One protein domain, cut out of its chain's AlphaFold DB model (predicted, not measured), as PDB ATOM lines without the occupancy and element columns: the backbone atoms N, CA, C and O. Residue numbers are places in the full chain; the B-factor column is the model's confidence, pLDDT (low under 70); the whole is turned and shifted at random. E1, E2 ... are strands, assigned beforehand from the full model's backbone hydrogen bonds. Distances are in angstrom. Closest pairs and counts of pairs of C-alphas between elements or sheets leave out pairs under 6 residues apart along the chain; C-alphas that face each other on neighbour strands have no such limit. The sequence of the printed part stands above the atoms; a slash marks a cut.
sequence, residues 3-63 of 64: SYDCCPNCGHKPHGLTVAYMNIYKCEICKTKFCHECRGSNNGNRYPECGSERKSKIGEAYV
ATOM      1  N   SER A   3     -75.102  57.214  11.999       79.44
ATOM      2  CA  SER A   3     -76.045  58.004  12.794       79.44
ATOM      3  C   SER A   3     -75.697  57.848  14.273       79.44
ATOM      4  O   SER A   3     -75.495  56.727  14.741       79.44
ATOM      5  N   TYR A   4     -75.613  58.955  15.001       85.56
ATOM      6  CA  TYR A   4     -75.369  58.976  16.445       85.56
ATOM      7  C   TYR A   4     -76.584  59.573  17.177       85.56
ATOM      8  O   TYR A   4     -77.317  60.380  16.611       85.56
ATOM      9  N   ASP A   5     -76.804  59.219  18.443       85.62
ATOM     10  CA  ASP A   5     -77.816  59.896  19.278       85.62
ATOM     11  C   ASP A   5     -77.218  61.106  20.024       85.62
ATOM     12  O   ASP A   5     -77.905  62.068  20.357       85.62
ATOM     13  N   CYS A   6     -75.911  61.079  20.298       87.62
ATOM     14  CA  CYS A   6     -75.176  62.151  20.971       87.62
ATOM     15  C   CYS A   6     -73.686  62.115  20.607       87.62
ATOM     16  O   CYS A   6     -73.190  61.154  20.010       87.62
ATOM     17  N   CYS A   7     -72.951  63.169  20.960       88.19
ATOM     18  CA  CYS A   7     -71.508  63.201  20.803       88.19
ATOM     19  C   CYS A   7     -70.846  62.173  21.735       88.19
ATOM     20  O   CYS A   7     -70.968  62.300  22.951       88.19
ATOM     21  N   PRO A   8     -70.062  61.216  21.209       86.00
ATOM     22  CA  PRO A   8     -69.447  60.162  22.019       86.00
ATOM     23  C   PRO A   8     -68.338  60.648  22.966       86.00
ATOM     24  O   PRO A   8     -67.869  59.864  23.778       86.00
ATOM     25  N   ASN A   9     -67.888  61.901  22.844       86.94
ATOM     26  CA  ASN A   9     -66.786  62.438  23.647       86.94
ATOM     27  C   ASN A   9     -67.255  63.376  24.755       86.94
ATOM     28  O   ASN A   9     -66.891  63.198  25.906       86.94
ATOM     29  N   CYS A  10     -68.082  64.367  24.416       86.56
ATOM     30  CA  CYS A  10     -68.604  65.316  25.399       86.56
ATOM     31  C   CYS A  10     -70.054  65.032  25.825       86.56
ATOM     32  O   CYS A  10     -70.579  65.758  26.658       86.56
ATOM     33  N   GLY A  11     -70.728  64.027  25.256       87.00
ATOM     34  CA  GLY A  11     -72.113  63.673  25.601       87.00
ATOM     35  C   GLY A  11     -73.176  64.668  25.120       87.00
ATOM     36  O   GLY A  11     -74.367  64.403  25.263       87.00
ATOM     37  N   HIS A  12     -72.763  65.789  24.519       86.19
ATOM     38  CA  HIS A  12     -73.667  66.789  23.962       86.19
ATOM     39  C   HIS A  12     -74.602  66.169  22.928       86.19
ATOM     40  O   HIS A  12     -74.178  65.397  22.062       86.19
ATOM     41  N   LYS A  13     -75.880  66.508  23.020       86.38
ATOM     42  CA  LYS A  13     -76.883  66.174  22.012       86.38
ATOM     43  C   LYS A  13     -77.023  67.362  21.065       86.38
ATOM     44  O   LYS A  13     -76.625  68.457  21.430       86.38
ATOM     45  N   PRO A  14     -77.537  67.181  19.844       82.00
ATOM     46  CA  PRO A  14     -77.973  68.337  19.085       82.00
ATOM     47  C   PRO A  14     -79.116  69.001  19.867       82.00
ATOM     48  O   PRO A  14     -80.054  68.332  20.295       82.00
ATOM     49  N   HIS A  15     -79.037  70.304  20.088       72.44
ATOM     50  CA  HIS A  15     -80.117  71.084  20.688       72.44
ATOM     51  C   HIS A  15     -80.295  72.340  19.847       72.44
ATOM     52  O   HIS A  15     -79.496  73.269  19.901       72.44
ATOM     53  N   GLY A  16     -81.330  72.344  19.012       63.25
ATOM     54  CA  GLY A  16     -81.628  73.460  18.128       63.25
ATOM     55  C   GLY A  16     -83.069  73.411  17.642       63.25
ATOM     56  O   GLY A  16     -83.529  72.379  17.169       63.25
ATOM     57  N   LEU A  17     -83.765  74.549  17.728       59.91
ATOM     58  CA  LEU A  17     -85.102  74.742  17.146       59.91
ATOM     59  C   LEU A  17     -85.093  74.624  15.611       59.91
ATOM     60  O   LEU A  17     -86.101  74.261  15.017       59.91
ATOM     61  N   THR A  18     -83.960  74.930  14.972       62.22
ATOM     62  CA  THR A  18     -83.796  74.992  13.509       62.22
ATOM     63  C   THR A  18     -82.882  73.912  12.932       62.22
ATOM     64  O   THR A  18     -82.981  73.610  11.747       62.22
ATOM     65  N   VAL A  19     -81.999  73.316  13.739       64.06
ATOM     66  CA  VAL A  19     -81.058  72.282  13.286       64.06
ATOM     67  C   VAL A  19     -81.193  71.066  14.197       64.06
ATOM     68  O   VAL A  19     -80.675  71.041  15.309       64.06
ATOM     69  N   ALA A  20     -81.896  70.045  13.707       80.12
ATOM     70  CA  ALA A  20     -82.153  68.795  14.427       80.12
ATOM     71  C   ALA A  20     -80.972  67.802  14.383       80.12
ATOM     72  O   ALA A  20     -81.133  66.624  14.705       80.12
ATOM     73  N   TYR A  21     -79.789  68.250  13.948       84.25
ATOM     74  CA  TYR A  21     -78.618  67.398  13.797       84.25
ATOM     75  C   TYR A  21     -77.310  68.109  14.159       84.25
ATOM     76  O   TYR A  21     -77.188  69.328  14.092       84.25
ATOM     77  N   MET A  22     -76.301  67.330  14.534       88.25
ATOM     78  CA  MET A  22     -74.967  67.802  14.888       88.25
ATOM     79  C   MET A  22     -73.910  66.965  14.180       88.25
ATOM     80  O   MET A  22     -73.900  65.743  14.273       88.25
ATOM     81  N   ASN A  23     -72.955  67.615  13.522       88.94
ATOM     82  CA  ASN A  23     -71.853  66.905  12.881       88.94
ATOM     83  C   ASN A  23     -70.900  66.285  13.914       88.94
ATOM     84  O   ASN A  23     -70.435  66.964  14.835       88.94
ATOM     85  N   ILE A  24     -70.564  65.011  13.702       90.88
ATOM     86  CA  ILE A  24     -69.545  64.283  14.455       90.88
ATOM     87  C   ILE A  24     -68.294  64.147  13.587       90.88
ATOM     88  O   ILE A  24     -68.305  63.576  12.489       90.88
ATOM     89  N   TYR A  25     -67.192  64.657  14.114       91.06
ATOM     90  CA  TYR A  25     -65.869  64.623  13.516       91.06
ATOM     91  C   TYR A  25     -65.003  63.571  14.200       91.06
ATOM     92  O   TYR A  25     -65.224  63.201  15.352       91.06
ATOM     93  N   LYS A  26     -63.991  63.087  13.490       90.31
ATOM     94  CA  LYS A  26     -62.940  62.232  14.029       90.31
ATOM     95  C   LYS A  26     -61.593  62.853  13.722       90.31
ATOM     96  O   LYS A  26     -61.298  63.160  12.574       90.31
ATOM     97  N   CYS A  27     -60.787  63.017  14.754       90.06
ATOM     98  CA  CYS A  27     -59.391  63.414  14.658       90.06
ATOM     99  C   CYS A  27     -58.594  62.326  13.924       90.06
ATOM    100  O   CYS A  27     -58.661  61.161  14.308       90.06
ATOM    101  N   GLU A  28     -57.826  62.671  12.895       88.88
ATOM    102  CA  GLU A  28     -57.069  61.667  12.125       88.88
ATOM    103  C   GLU A  28     -55.803  61.193  12.852       88.88
ATOM    104  O   GLU A  28     -55.385  60.050  12.689       88.88
ATOM    105  N   ILE A  29     -55.239  62.047  13.711       89.50
ATOM    106  CA  ILE A  29     -54.013  61.767  14.473       89.50
ATOM    107  C   ILE A  29     -54.312  60.863  15.673       89.50
ATOM    108  O   ILE A  29     -53.793  59.762  15.809       89.50
ATOM    109  N   CYS A  30     -55.211  61.329  16.529       86.69
ATOM    110  CA  CYS A  30     -55.581  60.705  17.791       86.69
ATOM    111  C   CYS A  30     -56.771  59.743  17.673       86.69
ATOM    112  O   CYS A  30     -57.173  59.131  18.657       86.69
ATOM    113  N   LYS A  31     -57.383  59.640  16.483       86.81
ATOM    114  CA  LYS A  31     -58.529  58.765  16.166       86.81
ATOM    115  C   LYS A  31     -59.765  58.963  17.049       86.81
ATOM    116  O   LYS A  31     -60.711  58.180  16.945       86.81
ATOM    117  N   THR A  32     -59.795  60.023  17.851       86.44
ATOM    118  CA  THR A  32     -60.885  60.293  18.784       86.44
ATOM    119  C   THR A  32     -62.002  61.065  18.098       86.44
ATOM    120  O   THR A  32     -61.773  61.863  17.184       86.44
ATOM    121  N   LYS A  33     -63.235  60.761  18.491       89.69
ATOM    122  CA  LYS A  33     -64.456  61.334  17.922       89.69
ATOM    123  C   LYS A  33     -64.837  62.574  18.726       89.69
ATOM    124  O   LYS A  33     -64.649  62.572  19.928       89.69
ATOM    125  N   PHE A  34     -65.373  63.615  18.108       89.62
ATOM    126  CA  PHE A  34     -65.798  64.833  18.800       89.62
ATOM    127  C   PHE A  34     -66.835  65.597  17.987       89.62
ATOM    128  O   PHE A  34     -66.997  65.361  16.793       89.62
ATOM    129  N   CYS A  35     -67.531  66.529  18.624       89.50
ATOM    130  CA  CYS A  35     -68.420  67.466  17.951       89.50
ATOM    131  C   CYS A  35     -67.910  68.899  18.119       89.50
ATOM    132  O   CYS A  35     -66.958  69.151  18.861       89.50
ATOM    133  N   HIS A  36     -68.564  69.831  17.429       87.12
ATOM    134  CA  HIS A  36     -68.208  71.245  17.474       87.12
ATOM    135  C   HIS A  36     -68.465  71.916  18.831       87.12
ATOM    136  O   HIS A  36     -67.840  72.926  19.139       87.12
ATOM    137  N   GLU A  37     -69.332  71.332  19.659       86.75
ATOM    138  CA  GLU A  37     -69.622  71.827  21.007       86.75
ATOM    139  C   GLU A  37     -68.657  71.305  22.073       86.75
ATOM    140  O   GLU A  37     -68.645  71.805  23.196       86.75
ATOM    141  N   CYS A  38     -67.822  70.308  21.760       86.31
ATOM    142  CA  CYS A  38     -66.888  69.806  22.757       86.31
ATOM    143  C   CYS A  38     -65.916  70.918  23.186       86.31
ATOM    144  O   CYS A  38     -65.369  71.651  22.352       86.31
ATOM    145  N   ARG A  39     -65.683  71.025  24.499       82.75
ATOM    146  CA  ARG A  39     -64.810  72.038  25.104       82.75
ATOM    147  C   ARG A  39     -63.415  71.985  24.483       82.75
ATOM    148  O   ARG A  39     -62.796  70.931  24.453       82.75
ATOM    149  N   GLY A  40     -62.931  73.126  23.996       80.25
ATOM    150  CA  GLY A  40     -61.626  73.228  23.333       80.25
ATOM    151  C   GLY A  40     -61.617  72.772  21.871       80.25
ATOM    152  O   GLY A  40     -60.563  72.809  21.243       80.25
ATOM    153  N   SER A  41     -62.768  72.390  21.300       80.00
ATOM    154  CA  SER A  41     -62.819  71.943  19.904       80.00
ATOM    155  C   SER A  41     -62.746  73.083  18.880       80.00
ATOM    156  O   SER A  41     -62.697  72.842  17.676       80.00
ATOM    157  N   ASN A  42     -62.759  74.337  19.344       83.25
ATOM    158  CA  ASN A  42     -62.786  75.540  18.513       83.25
ATOM    159  C   ASN A  42     -63.892  75.488  17.438       83.25
ATOM    160  O   ASN A  42     -63.609  75.522  16.241       83.25
ATOM    161  N   ASN A  43     -65.147  75.309  17.863       82.00
ATOM    162  CA  ASN A  43     -66.293  75.094  16.972       82.00
ATOM    163  C   ASN A  43     -66.091  73.899  16.016       82.00
ATOM    164  O   ASN A  43     -66.466  73.915  14.844       82.00
ATOM    165  N   GLY A  44     -65.433  72.852  16.515       79.19
ATOM    166  CA  GLY A  44     -65.114  71.647  15.765       79.19
ATOM    167  C   GLY A  44     -63.899  71.770  14.853       79.19
ATOM    168  O   GLY A  44     -63.621  70.814  14.141       79.19
ATOM    169  N   ASN A  45     -63.180  72.895  14.821       78.94
ATOM    170  CA  ASN A  45     -61.983  73.084  13.989       78.94
ATOM    171  C   ASN A  45     -60.747  72.341  14.476       78.94
ATOM    172  O   ASN A  45     -59.912  71.968  13.658       78.94
ATOM    173  N   ARG A  46     -60.657  72.066  15.772       82.00
ATOM    174  CA  ARG A  46     -59.488  71.453  16.390       82.00
ATOM    175  C   ARG A  46     -59.936  70.359  17.342       82.00
ATOM    176  O   ARG A  46     -60.977  70.491  17.969       82.00
ATOM    177  N   TYR A  47     -59.178  69.278  17.479       80.44
ATOM    178  CA  TYR A  47     -59.443  68.344  18.572       80.44
ATOM    179  C   TYR A  47     -58.822  68.870  19.881       80.44
ATOM    180  O   TYR A  47     -57.653  69.265  19.847       80.44
ATOM    181  N   PRO A  48     -59.543  68.871  21.022       71.69
ATOM    182  CA  PRO A  48     -59.080  69.519  22.251       71.69
ATOM    183  C   PRO A  48     -57.807  68.911  22.839       71.69
ATOM    184  O   PRO A  48     -56.989  69.646  23.378       71.69
ATOM    185  N   GLU A  49     -57.628  67.589  22.747       77.19
ATOM    186  CA  GLU A  49     -56.537  66.930  23.480       77.19
ATOM    187  C   GLU A  49     -55.225  66.890  22.703       77.19
ATOM    188  O   GLU A  49     -54.166  67.154  23.256       77.19
ATOM    189  N   CYS A  50     -55.276  66.577  21.407       82.88
ATOM    190  CA  CYS A  50     -54.069  66.539  20.580       82.88
ATOM    191  C   CYS A  50     -53.788  67.871  19.880       82.88
ATOM    192  O   CYS A  50     -52.740  68.035  19.259       82.88
ATOM    193  N   GLY A  51     -54.748  68.800  19.886       79.56
ATOM    194  CA  GLY A  51     -54.608  70.084  19.224       79.56
ATOM    195  C   GLY A  51     -54.453  70.003  17.700       79.56
ATOM    196  O   GLY A  51     -53.986  70.964  17.094       79.56
ATOM    197  N   SER A  52     -54.805  68.887  17.065       84.81
ATOM    198  CA  SER A  52     -54.741  68.757  15.608       84.81
ATOM    199  C   SER A  52     -55.988  69.340  14.951       84.81
ATOM    200  O   SER A  52     -57.102  69.143  15.435       84.81
ATOM    201  N   GLU A  53     -55.801  69.999  13.813       86.69
ATOM    202  CA  GLU A  53     -56.890  70.496  12.954       86.69
ATOM    203  C   GLU A  53     -57.293  69.466  11.883       86.69
ATOM    204  O   GLU A  53     -58.326  69.593  11.226       86.69
ATOM    205  N   ARG A  54     -56.499  68.393  11.738       87.62
ATOM    206  CA  ARG A  54     -56.801  67.262  10.853       87.62
ATOM    207  C   ARG A  54     -57.947  66.426  11.414       87.62
ATOM    208  O   ARG A  54     -57.770  65.643  12.356       87.62
ATOM    209  N   LYS A  55     -59.120  66.598  10.811       88.25
ATOM    210  CA  LYS A  55     -60.363  65.917  11.164       88.25
ATOM    211  C   LYS A  55     -61.087  65.452   9.903       88.25
ATOM    212  O   LYS A  55     -61.067  66.143   8.888       88.25
ATOM    213  N   SER A  56     -61.832  64.365  10.013       90.50
ATOM    214  CA  SER A  56     -62.780  63.933   8.982       90.50
ATOM    215  C   SER A  56     -64.176  63.799   9.593       90.50
ATOM    216  O   SER A  56     -64.335  63.329  10.722       90.50
ATOM    217  N   LYS A  57     -65.214  64.247   8.873       91.06
ATOM    218  CA  LYS A  57     -66.612  64.038   9.284       91.06
ATOM    219  C   LYS A  57     -66.926  62.548   9.158       91.06
ATOM    220  O   LYS A  57     -66.789  61.983   8.078       91.06
ATOM    221  N   ILE A  58     -67.350  61.921  10.251       91.56
ATOM    222  CA  ILE A  58     -67.667  60.483  10.279       91.56
ATOM    223  C   ILE A  58     -69.170  60.201  10.340       91.56
ATOM    224  O   ILE A  58     -69.605  59.078  10.075       91.56
ATOM    225  N   GLY A  59     -69.969  61.204  10.689       90.75
ATOM    226  CA  GLY A  59     -71.406  61.044  10.821       90.75
ATOM    227  C   GLY A  59     -72.084  62.264  11.415       90.75
ATOM    228  O   GLY A  59     -71.463  63.313  11.602       90.75
ATOM    229  N   GLU A  60     -73.361  62.089  11.717       90.19
ATOM    230  CA  GLU A  60     -74.241  63.105  12.283       90.19
ATOM    231  C   GLU A  60     -74.999  62.507  13.464       90.19
ATOM    232  O   GLU A  60     -75.438  61.356  13.415       90.19
ATOM    233  N   ALA A  61     -75.102  63.279  14.541       87.81
ATOM    234  CA  ALA A  61     -75.991  62.995  15.646       87.81
ATOM    235  C   ALA A  61     -77.346  63.658  15.395       87.81
ATOM    236  O   ALA A  61     -77.356  64.793  14.931       87.81
ATOM    237  N   TYR A  62     -78.454  62.995  15.709       83.81
ATOM    238  CA  TYR A  62     -79.805  63.532  15.508       83.81
ATOM    239  C   TYR A  62     -80.560  63.624  16.831       83.81
ATOM    240  O   TYR A  62     -80.371  62.785  17.712       83.81
ATOM    241  N   VAL A  63     -81.411  64.643  16.966       74.25
ATOM    242  CA  VAL A  63     -82.389  64.698  18.060       74.25
ATOM    243  C   VAL A  63     -83.481  63.701  17.718       74.25
ATOM    244  O   VAL A  63     -84.086  63.798  16.651       74.25
TER     245      VAL A  63
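AT A GLANCE: This is residues 3 to 63 of the 64 residues of an uncharacterized protein of bacterium ADurb.Bin431 (UniProt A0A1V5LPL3). With little regular structure, the domain is a small, narrow sheet of three antiparallel strands, the long E1 and E3 side by side and E2, of 3 residues, on the other side of E1, with residues 36 to 54 looping over one face near one end and residues 5 to 14 passing along the side where E2 lies. The printed part has 61 residues with no named helix and strands E1, E2, E3 along the chain, in sheet order E2, E1, E3; the class is all strand, with 18 residues in named elements. It is compact, with a radius of gyration of the C-alphas of 10.7 A, but elongated, spanning 32 by 19 by 16 A.

IN THESE COORDINATES: E1, residues 21 to 27, is 19.7 A long from C-alpha 21 at (-78.618, 67.398, 13.797). E3, residues 55 to 62, is 20.1 A long, bends by 56 degrees at residue 58, and ends with C-alpha 62 at (-79.805, 63.532, 15.508). E2, residues 33 to 35, is 7.3 A long.

HOW THE PARTS SIT: E1 and E3 are antiparallel at 152 degrees, with N 22 and O 61 at 2.8 A, within hydrogen-bond range. E1 and E2 form an antiparallel hairpin at 139 degrees, with N 25 and O 34 at 2.8 A, also within range. Residues 3 to 4 pair parallel with residues 60 to 61 of E3.

THE WHOLE: The C-alphas of Leu 17 and Ile 29, the two farthest apart, are 33.8 A apart. The printed part has no cut; the link from E2 to E3 is long. Residues 16 to 19 have pLDDT under 70.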